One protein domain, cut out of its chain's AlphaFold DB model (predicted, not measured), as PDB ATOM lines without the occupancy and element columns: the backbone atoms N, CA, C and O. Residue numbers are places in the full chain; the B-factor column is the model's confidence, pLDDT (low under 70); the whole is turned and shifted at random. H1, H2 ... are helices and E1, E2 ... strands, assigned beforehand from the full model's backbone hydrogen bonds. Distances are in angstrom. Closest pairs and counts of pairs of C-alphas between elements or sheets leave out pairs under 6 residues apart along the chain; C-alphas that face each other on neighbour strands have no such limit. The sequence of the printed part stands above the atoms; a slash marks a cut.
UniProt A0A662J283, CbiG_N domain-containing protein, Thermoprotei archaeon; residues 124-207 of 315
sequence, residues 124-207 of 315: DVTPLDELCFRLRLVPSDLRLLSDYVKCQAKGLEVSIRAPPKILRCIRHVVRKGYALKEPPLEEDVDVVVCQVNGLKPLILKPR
ATOM      1  N   ASP A 124     -28.332 -34.483 -24.773       92.75
ATOM      2  CA  ASP A 124     -27.957 -33.260 -25.486       92.75
ATOM      3  C   ASP A 124     -28.337 -31.966 -24.727       92.75
ATOM      4  O   ASP A 124     -28.679 -30.931 -25.303       92.75
ATOM      5  N   VAL A 125     -28.283 -32.014 -23.392       95.19
ATOM      6  CA  VAL A 125     -28.574 -30.884 -22.499       95.19
ATOM      7  C   VAL A 125     -27.264 -30.276 -22.017       95.19
ATOM      8  O   VAL A 125     -26.418 -30.968 -21.455       95.19
ATOM      9  N   THR A 126     -27.101 -28.960 -22.181       95.31
ATOM     10  CA  THR A 126     -25.972 -28.240 -21.571       95.31
ATOM     11  C   THR A 126     -26.242 -28.091 -20.069       95.31
ATOM     12  O   THR A 126     -27.195 -27.405 -19.710       95.31
ATOM     13  N   PRO A 127     -25.437 -28.672 -19.169       95.88
ATOM     14  CA  PRO A 127     -25.628 -28.552 -17.722       95.88
ATOM     15  C   PRO A 127     -25.530 -27.098 -17.234       95.88
ATOM     16  O   PRO A 127     -24.698 -26.332 -17.729       95.88
ATOM     17  N   LEU A 128     -26.329 -26.710 -16.233       97.31
ATOM     18  CA  LEU A 128     -26.316 -25.338 -15.702       97.31
ATOM     19  C   LEU A 128     -24.950 -24.956 -15.111       97.31
ATOM     20  O   LEU A 128     -24.502 -23.818 -15.223       97.31
ATOM     21  N   ASP A 129     -24.242 -25.918 -14.527       97.12
ATOM     22  CA  ASP A 129     -22.899 -25.712 -13.996       97.12
ATOM     23  C   ASP A 129     -21.825 -25.590 -15.099       97.12
ATOM     24  O   ASP A 129     -20.846 -24.865 -14.913       97.12
ATOM     25  N   GLU A 130     -22.028 -26.197 -16.274       96.69
ATOM     26  CA  GLU A 130     -21.226 -25.919 -17.478       96.69
ATOM     27  C   GLU A 130     -21.475 -24.488 -17.981       96.69
ATOM     28  O   GLU A 130     -20.526 -23.777 -18.323       96.69
ATOM     29  N   LEU A 131     -22.734 -24.028 -17.979       97.12
ATOM     30  CA  LEU A 131     -23.093 -22.661 -18.376       97.12
ATOM     31  C   LEU A 131     -22.372 -21.619 -17.505       97.12
ATOM     32  O   LEU A 131     -21.799 -20.662 -18.036       97.12
ATOM     33  N   CYS A 132     -22.322 -21.849 -16.189       97.75
ATOM     34  CA  CYS A 132     -21.557 -21.030 -15.245       97.75
ATOM     35  C   CYS A 132     -20.077 -20.927 -15.633       97.75
ATOM     36  O   CYS A 132     -19.518 -19.827 -15.665       97.75
ATOM     37  N   PHE A 133     -19.443 -22.051 -15.980       97.69
ATOM     38  CA  PHE A 133     -18.039 -22.067 -16.391       97.69
ATOM     39  C   PHE A 133     -17.801 -21.291 -17.692       97.69
ATOM     40  O   PHE A 133     -16.883 -20.465 -17.747       97.69
ATOM     41  N   ARG A 134     -18.621 -21.545 -18.722       98.00
ATOM     42  CA  ARG A 134     -18.445 -20.992 -20.078       98.00
ATOM     43  C   ARG A 134     -18.726 -19.492 -20.146       98.00
ATOM     44  O   ARG A 134     -18.057 -18.787 -20.894       98.00
ATOM     45  N   LEU A 135     -19.684 -18.997 -19.358       97.81
ATOM     46  CA  LEU A 135     -20.103 -17.586 -19.354       97.81
ATOM     47  C   LEU A 135     -19.608 -16.790 -18.137       97.81
ATOM     48  O   LEU A 135     -19.970 -15.622 -17.981       97.81
ATOM     49  N   ARG A 136     -18.771 -17.397 -17.289       97.44
ATOM     50  CA  ARG A 136     -18.240 -16.802 -16.047       97.44
ATOM     51  C   ARG A 136     -19.347 -16.276 -15.137       97.44
ATOM     52  O   ARG A 136     -19.311 -15.131 -14.691       97.44
ATOM     53  N   LEU A 137     -20.348 -17.114 -14.896       97.38
ATOM     54  CA  LEU A 137     -21.436 -16.815 -13.972       97.38
ATOM     55  C   LEU A 137     -21.129 -17.459 -12.618       97.38
ATOM     56  O   LEU A 137     -20.749 -18.629 -12.548       97.38
ATOM     57  N   VAL A 138     -21.276 -16.689 -11.546       97.06
ATOM     58  CA  VAL A 138     -21.027 -17.126 -10.172       97.06
ATOM     59  C   VAL A 138     -22.367 -17.438  -9.510       97.06
ATOM     60  O   VAL A 138     -23.161 -16.513  -9.329       97.06
ATOM     61  N   PRO A 139     -22.641 -18.700  -9.144       97.69
ATOM     62  CA  PRO A 139     -23.884 -19.064  -8.475       97.69
ATOM     63  C   PRO A 139     -23.940 -18.506  -7.051       97.69
ATOM     64  O   PRO A 139     -22.927 -18.475  -6.352       97.69
ATOM     65  N   SER A 140     -25.133 -18.121  -6.601       97.31
ATOM     66  CA  SER A 140     -25.376 -17.686  -5.222       97.31
ATOM     67  C   SER A 140     -25.301 -18.832  -4.210       97.31
ATOM     68  O   SER A 140     -24.939 -18.595  -3.063       97.31
ATOM     69  N   ASP A 141     -25.621 -20.066  -4.620       97.62
ATOM     70  CA  ASP A 141     -25.527 -21.272  -3.788       97.62
ATOM     71  C   ASP A 141     -25.124 -22.496  -4.640       97.62
ATOM     72  O   ASP A 141     -25.770 -22.834  -5.637       97.62
ATOM     73  N   LEU A 142     -24.034 -23.168  -4.252       96.88
ATOM     74  CA  LEU A 142     -23.478 -24.330  -4.960       96.88
ATOM     75  C   LEU A 142     -24.279 -25.625  -4.756       96.88
ATOM     76  O   LEU A 142     -24.285 -26.496  -5.635       96.88
ATOM     77  N   ARG A 143     -24.947 -25.777  -3.607       96.31
ATOM     78  CA  ARG A 143     -25.845 -26.913  -3.348       96.31
ATOM     79  C   ARG A 143     -27.087 -26.770  -4.211       96.31
ATOM     80  O   ARG A 143     -27.412 -27.705  -4.934       96.31
ATOM     81  N   LEU A 144     -27.668 -25.572  -4.243       97.62
ATOM     82  CA  LEU A 144     -28.802 -25.275  -5.111       97.62
ATOM     83  C   LEU A 144     -28.431 -25.480  -6.586       97.62
ATOM     84  O   LEU A 144     -29.151 -26.175  -7.291       97.62
ATOM     85  N   LEU A 145     -27.267 -25.001  -7.045       97.88
ATOM     86  CA  LEU A 145     -26.772 -25.300  -8.399       97.88
ATOM     87  C   LEU A 145     -26.719 -26.813  -8.683       97.88
ATOM     88  O   LEU A 145     -27.104 -27.250  -9.766       97.88
ATOM     89  N   SER A 146     -26.273 -27.618  -7.713       96.75
ATOM     90  CA  SER A 146     -26.256 -29.082  -7.844       96.75
ATOM     91  C   SER A 146     -27.665 -29.644  -8.035       96.75
ATOM     92  O   SER A 146     -27.872 -30.507  -8.887       96.75
ATOM     93  N   ASP A 147     -28.643 -29.132  -7.292       97.81
ATOM     94  CA  ASP A 147     -30.036 -29.570  -7.390       97.81
ATOM     95  C   ASP A 147     -30.674 -29.179  -8.730       97.81
ATOM     96  O   ASP A 147     -31.352 -30.008  -9.335       97.81
ATOM     97  N   TYR A 148     -30.362 -27.998  -9.274       97.81
ATOM     98  CA  TYR A 148     -30.758 -27.624 -10.640       97.81
ATOM     99  C   TYR A 148     -30.191 -28.594 -11.688       97.81
ATOM    100  O   TYR A 148     -30.925 -29.062 -12.558       97.81
ATOM    101  N   VAL A 149     -28.908 -28.959 -11.585       96.62
ATOM    102  CA  VAL A 149     -28.278 -29.932 -12.501       96.62
ATOM    103  C   VAL A 149     -28.926 -31.319 -12.371       96.62
ATOM    104  O   VAL A 149     -29.141 -31.997 -13.378       96.62
ATOM    105  N   LYS A 150     -29.307 -31.745 -11.157       96.31
ATOM    106  CA  LYS A 150     -30.076 -32.988 -10.951       96.31
ATOM    107  C   LYS A 150     -31.468 -32.909 -11.582       96.31
ATOM    108  O   LYS A 150     -31.916 -33.900 -12.151       96.31
ATOM    109  N   CYS A 151     -32.145 -31.763 -11.505       96.69
ATOM    110  CA  CYS A 151     -33.429 -31.549 -12.174       96.69
ATOM    111  C   CYS A 151     -33.298 -31.663 -13.698       96.69
ATOM    112  O   CYS A 151     -34.080 -32.383 -14.316       96.69
ATOM    113  N   GLN A 152     -32.257 -31.074 -14.293       96.12
ATOM    114  CA  GLN A 152     -31.965 -31.252 -15.721       96.12
ATOM    115  C   GLN A 152     -31.739 -32.730 -16.074       96.12
ATOM    116  O   GLN A 152     -32.248 -33.214 -17.082       96.12
ATOM    117  N   ALA A 153     -31.052 -33.490 -15.213       95.62
ATOM    118  CA  ALA A 153     -30.827 -34.924 -15.419       95.62
ATOM    119  C   ALA A 153     -32.113 -35.772 -15.297       95.62
ATOM    120  O   ALA A 153     -32.123 -36.945 -15.688       95.62
ATOM    121  N   LYS A 154     -33.195 -35.194 -14.759       95.69
ATOM    122  CA  LYS A 154     -34.556 -35.755 -14.755       95.69
ATOM    123  C   LYS A 154     -35.404 -35.276 -15.944       95.69
ATOM    124  O   LYS A 154     -36.555 -35.672 -16.041       95.69
ATOM    125  N   GLY A 155     -34.850 -34.455 -16.838       94.31
ATOM    126  CA  GLY A 155     -35.556 -33.905 -17.999       94.31
ATOM    127  C   GLY A 155     -36.334 -32.619 -17.718       94.31
ATOM    128  O   GLY A 155     -37.086 -32.180 -18.580       94.31
ATOM    129  N   LEU A 156     -36.164 -32.005 -16.542       95.44
ATOM    130  CA  LEU A 156     -36.809 -30.730 -16.234       95.44
ATOM    131  C   LEU A 156     -36.062 -29.573 -16.902       95.44
ATOM    132  O   LEU A 156     -34.833 -29.490 -16.832       95.44
ATOM    133  N   GLU A 157     -36.814 -28.654 -17.500       95.19
ATOM    134  CA  GLU A 157     -36.260 -27.445 -18.105       95.19
ATOM    135  C   GLU A 157     -35.994 -26.353 -17.067       95.19
ATOM    136  O   GLU A 157     -36.777 -26.144 -16.138       95.19
ATOM    137  N   VAL A 158     -34.895 -25.619 -17.256       96.81
ATOM    138  CA  VAL A 158     -34.556 -24.448 -16.441       96.81
ATOM    139  C   VAL A 158     -35.055 -23.190 -17.144       96.81
ATOM    140  O   VAL A 158     -34.591 -22.851 -18.233       96.81
ATOM    141  N   SER A 159     -35.965 -22.455 -16.511       96.38
ATOM    142  CA  SER A 159     -36.329 -21.114 -16.969       96.38
ATOM    143  C   SER A 159     -35.208 -20.140 -16.609       96.38
ATOM    144  O   SER A 159     -34.787 -20.090 -15.454       96.38
ATOM    145  N   ILE A 160     -34.747 -19.343 -17.572       95.25
ATOM    146  CA  ILE A 160     -33.726 -18.311 -17.356       95.25
ATOM    147  C   ILE A 160     -34.271 -16.941 -17.744       95.25
ATOM    148  O   ILE A 160     -34.732 -16.757 -18.869       95.25
ATOM    149  N   ARG A 161     -34.130 -15.976 -16.831       93.19
ATOM    150  CA  ARG A 161     -34.230 -14.536 -17.103       93.19
ATOM    151  C   ARG A 161     -32.849 -13.908 -16.931       93.19
ATOM    152  O   ARG A 161     -32.168 -14.204 -15.953       93.19
ATOM    153  N   ALA A 162     -32.410 -13.090 -17.882       92.62
ATOM    154  CA  ALA A 162     -31.087 -12.462 -17.852       92.62
ATOM    155  C   ALA A 162     -31.038 -11.214 -18.747       92.62
ATOM    156  O   ALA A 162     -31.867 -11.098 -19.650       92.62
ATOM    157  N   PRO A 163     -30.042 -10.325 -18.579       89.69
ATOM    158  CA  PRO A 163     -29.874  -9.181 -19.468       89.69
ATOM    159  C   PRO A 163     -29.699  -9.614 -20.941       89.69
ATOM    160  O   PRO A 163     -29.078 -10.657 -21.205       89.69
ATOM    161  N   PRO A 164     -30.169  -8.822 -21.934       89.69
ATOM    162  CA  PRO A 164     -30.216  -9.229 -23.346       89.69
ATOM    163  C   PRO A 164     -28.876  -9.697 -23.934       89.69
ATOM    164  O   PRO A 164     -28.826 -10.609 -24.765       89.69
ATOM    165  N   LYS A 165     -27.758  -9.095 -23.507       90.62
ATOM    166  CA  LYS A 165     -26.403  -9.530 -23.896       90.62
ATOM    167  C   LYS A 165     -26.113 -10.958 -23.420       90.62
ATOM    168  O   LYS A 165     -25.620 -11.779 -24.197       90.62
ATOM    169  N   ILE A 166     -26.434 -11.268 -22.165       93.50
ATOM    170  CA  ILE A 166     -26.199 -12.589 -21.579       93.50
ATOM    171  C   ILE A 166     -27.154 -13.620 -22.183       93.50
ATOM    172  O   ILE A 166     -26.690 -14.699 -22.537       93.50
ATOM    173  N   LEU A 167     -28.432 -13.292 -22.414       93.56
ATOM    174  CA  LEU A 167     -29.362 -14.196 -23.109       93.56
ATOM    175  C   LEU A 167     -28.864 -14.589 -24.504       93.56
ATOM    176  O   LEU A 167     -28.888 -15.772 -24.846       93.56
ATOM    177  N   ARG A 168     -28.342 -13.635 -25.288       92.81
ATOM    178  CA  ARG A 168     -27.702 -13.930 -26.583       92.81
ATOM    179  C   ARG A 168     -26.528 -14.903 -26.431       92.81
ATOM    180  O   ARG A 168     -26.438 -15.871 -27.180       92.81
ATOM    181  N   CYS A 169     -25.680 -14.703 -25.422       95.69
ATOM    182  CA  CYS A 169     -24.577 -15.624 -25.131       95.69
ATOM    183  C   CYS A 169     -25.074 -17.019 -24.723       95.69
ATOM    184  O   CYS A 169     -24.507 -18.015 -25.162       95.69
ATOM    185  N   ILE A 170     -26.135 -17.101 -23.913       95.75
ATOM    186  CA  ILE A 170     -26.754 -18.370 -23.510       95.75
ATOM    187  C   ILE A 170     -27.265 -19.108 -24.749       95.75
ATOM    188  O   ILE A 170     -26.909 -20.269 -24.918       95.75
ATOM    189  N   ARG A 171     -27.981 -18.436 -25.665       94.94
ATOM    190  CA  ARG A 171     -28.467 -19.022 -26.934       94.94
ATOM    191  C   ARG A 171     -27.344 -19.625 -27.793       94.94
ATOM    192  O   ARG A 171     -27.570 -20.623 -28.460       94.94
ATOM    193  N   HIS A 172     -26.134 -19.059 -27.770       93.62
ATOM    194  CA  HIS A 172     -24.970 -19.617 -28.485       93.62
ATOM    195  C   HIS A 172     -24.318 -20.818 -27.781       93.62
ATOM    196  O   HIS A 172     -23.512 -21.534 -28.376       93.62
ATOM    197  N   VAL A 173     -24.601 -21.010 -26.495       93.25
ATOM    198  CA  VAL A 173     -23.929 -21.988 -25.632       93.25
ATOM    199  C   VAL A 173     -24.801 -23.211 -25.359       93.25
ATOM    200  O   VAL A 173     -24.273 -24.328 -25.289       93.25
ATOM    201  N   VAL A 174     -26.100 -23.000 -25.153       92.56
ATOM    202  CA  VAL A 174     -27.051 -24.046 -24.774       92.56
ATOM    203  C   VAL A 174     -27.593 -24.777 -25.994       92.56
ATOM    204  O   VAL A 174     -27.671 -24.218 -27.082       92.56
ATOM    205  N   ARG A 175     -27.965 -26.042 -25.791       83.81
ATOM    206  CA  ARG A 175     -28.633 -26.873 -26.797       83.81
ATOM    207  C   ARG A 175     -30.111 -27.042 -26.458       83.81
ATOM    208  O   ARG A 175     -30.947 -26.349 -27.023       83.81
ATOM    209  N   LYS A 176     -30.416 -27.906 -25.485       87.69
ATOM    210  CA  LYS A 176     -31.767 -28.163 -24.953       87.69
ATOM    211  C   LYS A 176     -31.833 -27.931 -23.443       87.69
ATOM    212  O   LYS A 176     -30.797 -27.783 -22.790       87.69
ATOM    213  N   GLY A 177     -33.050 -27.947 -22.895       85.81
ATOM    214  CA  GLY A 177     -33.304 -27.939 -21.450       85.81
ATOM    215  C   GLY A 177     -33.408 -26.549 -20.821       85.81
ATOM    216  O   GLY A 177     -33.214 -26.419 -19.610       85.81
ATOM    217  N   TYR A 178     -33.681 -25.519 -21.629       94.31
ATOM    218  CA  TYR A 178     -33.789 -24.136 -21.173       94.31
ATOM    219  C   TYR A 178     -34.972 -23.413 -21.810       94.31
ATOM    220  O   TYR A 178     -35.067 -23.336 -23.032       94.31
ATOM    221  N   ALA A 179     -35.781 -22.771 -20.970       93.38
ATOM    222  CA  ALA A 179     -36.786 -21.804 -21.394       93.38
ATOM    223  C   ALA A 179     -36.241 -20.387 -21.164       93.38
ATOM    224  O   ALA A 179     -36.130 -19.921 -20.027       93.38
ATOM    225  N   LEU A 180     -35.849 -19.701 -22.238       91.62
ATOM    226  CA  LEU A 180     -35.233 -18.376 -22.153       91.62
ATOM    227  C   LEU A 180     -36.307 -17.289 -22.216       91.62
ATOM    228  O   LEU A 180     -37.045 -17.208 -23.195       91.62
ATOM    229  N   LYS A 181     -36.370 -16.444 -21.186       85.38
ATOM    230  CA  LYS A 181     -37.323 -15.335 -21.077       85.38
ATOM    231  C   LYS A 181     -36.565 -14.017 -21.019       85.38
ATOM    232  O   LYS A 181     -35.620 -13.878 -20.241       85.38
ATOM    233  N   GLU A 182     -36.981 -13.058 -21.835       73.88
ATOM    234  CA  GLU A 182     -36.454 -11.697 -21.751       73.88
ATOM    235  C   GLU A 182     -37.037 -11.007 -20.507       73.88
ATOM    236  O   GLU A 182     -38.190 -11.276 -20.148       73.88
ATOM    237  N   PRO A 183     -36.241 -10.208 -19.775       70.06
ATOM    238  CA  PRO A 183     -36.768  -9.416 -18.674       70.06
ATOM    239  C   PRO A 183     -37.766  -8.378 -19.218       70.06
ATOM    240  O   PRO A 183     -37.622  -7.949 -20.366       70.06
ATOM    241  N   PRO A 184     -38.771  -7.965 -18.424       67.06
ATOM    242  CA  PRO A 184     -39.575  -6.789 -18.751       67.06
ATOM    243  C   PRO A 184     -38.656  -5.585 -19.012       67.06
ATOM    244  O   PRO A 184     -37.628  -5.457 -18.351       67.06
ATOM    245  N   LEU A 185     -39.029  -4.698 -19.942       59.06
ATOM    246  CA  LEU A 185     -38.225  -3.525 -20.340       59.06
ATOM    247  C   LEU A 185     -37.850  -2.593 -19.167       59.06
ATOM    248  O   LEU A 185     -36.923  -1.801 -19.292       59.06
ATOM    249  N   GLU A 186     -38.560  -2.701 -18.044       54.12
ATOM    250  CA  GLU A 186     -38.429  -1.864 -16.847       54.12
ATOM    251  C   GLU A 186     -37.516  -2.469 -15.759       54.12
ATOM    252  O   GLU A 186     -37.217  -1.801 -14.772       54.12
ATOM    253  N   GLU A 187     -37.051  -3.718 -15.913       55.69
ATOM    254  CA  GLU A 187     -36.139  -4.357 -14.956       55.69
ATOM    255  C   GLU A 187     -34.687  -4.301 -15.459       55.69
ATOM    256  O   GLU A 187     -34.290  -5.057 -16.351       55.69
ATOM    257  N   ASP A 188     -33.857  -3.459 -14.834       53.19
ATOM    258  CA  ASP A 188     -32.404  -3.491 -15.033       53.19
ATOM    259  C   ASP A 188     -31.806  -4.671 -14.249       53.19
ATOM    260  O   ASP A 188     -31.436  -4.578 -13.075       53.19
ATOM    261  N   VAL A 189     -31.831  -5.856 -14.862       62.72
ATOM    262  CA  VAL A 189     -31.316  -7.072 -14.228       62.72
ATOM    263  C   VAL A 189     -29.842  -7.245 -14.593       62.72
ATOM    264  O   VAL A 189     -29.518  -7.756 -15.660       62.72
ATOM    265  N   ASP A 190     -28.938  -6.932 -13.664       84.06
ATOM    266  CA  ASP A 190     -27.492  -7.218 -13.780       84.06
ATOM    267  C   ASP A 190     -27.127  -8.697 -13.521       84.06
ATOM    268  O   ASP A 190     -25.962  -9.109 -13.556       84.06
ATOM    269  N   VAL A 191     -28.126  -9.524 -13.216       91.25
ATOM    270  CA  VAL A 191     -27.968 -10.924 -12.809       91.25
ATOM    271  C   VAL A 191     -28.727 -11.885 -13.720       91.25
ATOM    272  O   VAL A 191     -29.606 -11.519 -14.493       91.25
ATOM    273  N   VAL A 192     -28.383 -13.164 -13.628       94.44
ATOM    274  CA  VAL A 192     -29.132 -14.251 -14.255       94.44
ATOM    275  C   VAL A 192     -29.987 -14.908 -13.181       94.44
ATOM    276  O   VAL A 192     -29.455 -15.365 -12.171       94.44
ATOM    277  N   VAL A 193     -31.295 -14.974 -13.394       95.56
ATOM    278  CA  VAL A 193     -32.234 -15.660 -12.502       95.56
ATOM    279  C   VAL A 193     -32.635 -16.979 -13.147       95.56
ATOM    280  O   VAL A 193     -33.226 -17.001 -14.229       95.56
ATOM    281  N   CYS A 194     -32.304 -18.081 -12.485       97.06
ATOM    282  CA  CYS A 194     -32.696 -19.427 -12.875       97.06
ATOM    283  C   CYS A 194     -33.869 -19.894 -12.011       97.06
ATOM    284  O   CYS A 194     -33.855 -19.697 -10.796       97.06
ATOM    285  N   GLN A 195     -34.846 -20.546 -12.639       96.62
ATOM    286  CA  GLN A 195     -36.021 -21.094 -11.969       96.62
ATOM    287  C   GLN A 195     -36.363 -22.488 -12.507       96.62
ATOM    288  O   GLN A 195     -36.392 -22.708 -13.716       96.62
ATOM    289  N   VAL A 196     -36.660 -23.412 -11.595       96.12
ATOM    290  CA  VAL A 196     -37.274 -24.722 -11.865       96.12
ATOM    291  C   VAL A 196     -38.400 -24.917 -10.851       96.12
ATOM    292  O   VAL A 196     -38.262 -24.520  -9.692       96.12
ATOM    293  N   ASN A 197     -39.520 -25.509 -11.265       91.12
ATOM    294  CA  ASN A 197     -40.628 -25.798 -10.351       91.12
ATOM    295  C   ASN A 197     -40.153 -26.678  -9.182       91.12
ATOM    296  O   ASN A 197     -39.484 -27.690  -9.387       91.12
ATOM    297  N   GLY A 198     -40.493 -26.282  -7.953       91.00
ATOM    298  CA  GLY A 198     -40.103 -26.997  -6.734       91.00
ATOM    299  C   GLY A 198     -38.718 -26.646  -6.173       91.00
ATOM    300  O   GLY A 198     -38.368 -27.146  -5.107       91.00
ATOM    301  N   LEU A 199     -37.942 -25.771  -6.826       96.38
ATOM    302  CA  LEU A 199     -36.696 -25.227  -6.277       96.38
ATOM    303  C   LEU A 199     -36.807 -23.720  -6.031       96.38
ATOM    304  O   LEU A 199     -37.522 -22.998  -6.727       96.38
ATOM    305  N   LYS A 200     -36.043 -23.229  -5.048       97.44
ATOM    306  CA  LYS A 200     -35.849 -21.788  -4.854       97.44
ATOM    307  C   LYS A 200     -35.161 -21.180  -6.090       97.44
ATOM    308  O   LYS A 200     -34.344 -21.876  -6.708       97.44
ATOM    309  N   PRO A 201     -35.434 -19.908  -6.435       96.69
ATOM    310  CA  PRO A 201     -34.700 -19.220  -7.490       96.69
ATOM    311  C   PRO A 201     -33.193 -19.246  -7.213       96.69
ATOM    312  O   PRO A 201     -32.753 -18.988  -6.090       96.69
ATOM    313  N   LEU A 202     -32.398 -19.555  -8.235       98.12
ATOM    314  CA  LEU A 202     -30.940 -19.496  -8.170       98.12
ATOM    315  C   LEU A 202     -30.457 -18.254  -8.919       98.12
ATOM    316  O   LEU A 202     -30.776 -18.072 -10.093       98.12
ATOM    317  N   ILE A 203     -29.654 -17.424  -8.256       97.44
ATOM    318  CA  ILE A 203     -29.072 -16.226  -8.863       97.44
ATOM    319  C   ILE A 203     -27.657 -16.550  -9.330       97.44
ATOM    320  O   ILE A 203     -26.845 -17.050  -8.551       97.44
ATOM    321  N   LEU A 204     -27.335 -16.234 -10.582       97.62
ATOM    322  CA  LEU A 204     -25.971 -16.275 -11.097       97.62
ATOM    323  C   LEU A 204     -25.501 -14.855 -11.412       97.62
ATOM    324  O   LEU A 204     -26.106 -14.147 -12.216       97.62
ATOM    325  N   LYS A 205     -24.397 -14.439 -10.793       96.12
ATOM    326  CA  LYS A 205     -23.794 -13.120 -11.001       96.12
ATOM    327  C   LYS A 205     -22.698 -13.203 -12.066       96.12
ATOM    328  O   LYS A 205     -21.745 -13.963 -11.871       96.12
ATOM    329  N   PRO A 206     -22.786 -12.464 -13.181       95.31
ATOM    330  CA  PRO A 206     -21.709 -12.419 -14.162       95.31
ATOM    331  C   PRO A 206     -20.441 -11.786 -13.570       95.31
ATOM    332  O   PRO A 206     -20.499 -10.725 -12.955       95.31
ATOM    333  N   ARG A 207     -19.276 -12.406 -13.779       96.25
ATOM    334  CA  ARG A 207     -17.982 -11.716 -13.625       96.25
ATOM    335  C   ARG A 207     -17.708 -10.866 -14.855       96.25
ATOM    336  O   ARG A 207     -18.053 -11.280 -15.959       96.25
TER     337      ARG A 207
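This is residues 124 to 207 of the 315 residues of the protein "CbiG_N domain-containing protein" of Thermoprotei archaeon (UniProt A0A662J283). A strongly twisted, curled sheet of five short strands has its three helices over one face, with H1 between H2 and H3 and touching both. H2 crosses near one end of the strands, H3 runs along E2, and the loop between E3 and E4 reaches out to Glu 186. The printed part has 84 residues, with named elements in the order H1 E1 H2 E2 H3 E3 E4 E5. The sheet runs E1, E5, E4, E2, E3 and is mixed; the class is mixed, helices and strands. The whole is compact, with a radius of gyration of the C-alphas of 11.6 A and spans of 33 by 24 by 22 A.

E2, residues 158 to 161, and E3, residues 178 to 181, are parallel neighbours, with N 160 and O 179 at 2.9 A. E4, residues 192 to 195, is antiparallel to E2, with N 159 and O 195 at 2.8 A. E4 and E5, residues 202 to 206, form a hairpin, with N 194 and O 202 at 2.8 A. E5 is antiparallel to the edge strand E1, residues 137 to 139, with N 138 and O 205 at 2.8 A. The pairing of E5 is staggered: residues 202 to 204 pair with E4, 204 to 206 with E1. H3, residues 164 to 173, is on the sheet at a height of 8.1 A, only just over E2, with 3 C-alphas falling on it; it runs along the strands, at 13 degrees to E2 on the local plane. E2, H3 and E3 make a strand-helix-strand unit, two parallel strands joined through a helix, with a right-handed crossover. H1, residues 128 to 135, is on the sheet at a height of 7.0 A; it and H3 lie on one face, making two layers, helices over a sheet. H1 and H3 touch, Leu 131 and Val 173 having the closest C-alphas at 7.3 A. H2, residues 142 to 153, is on the same face as H1, at a height of 9.6 A over the sheet. Its residues 145 to 149 alone touch H1; the closest C-alphas, of Leu 128 and Val 149, are 5.9 A apart. H2 and H3 are apart. In H1, H2 and H3 every O i to N i+4 pair is within hydrogen-bond range.

H1 begins at C-alpha 128, (-26.316, -25.338, -15.702), and is 10.6 A long. H2 is 16.6 A long and H3 14.4 A. E1 measures 6.4 A, E2 9.9 A, E3 9.5 A and E4 10.0 A. E5 is 13.1 A long and ends at C-alpha 206, (-21.709, -12.419, -14.162).

The C-alphas of Asp 124 and Glu 186, the two farthest apart, are 34.2 A from each other. The printed part has no cut and no long link. Mean pLDDT of the printed part is 91.7; residues 184 to 189 are under 70.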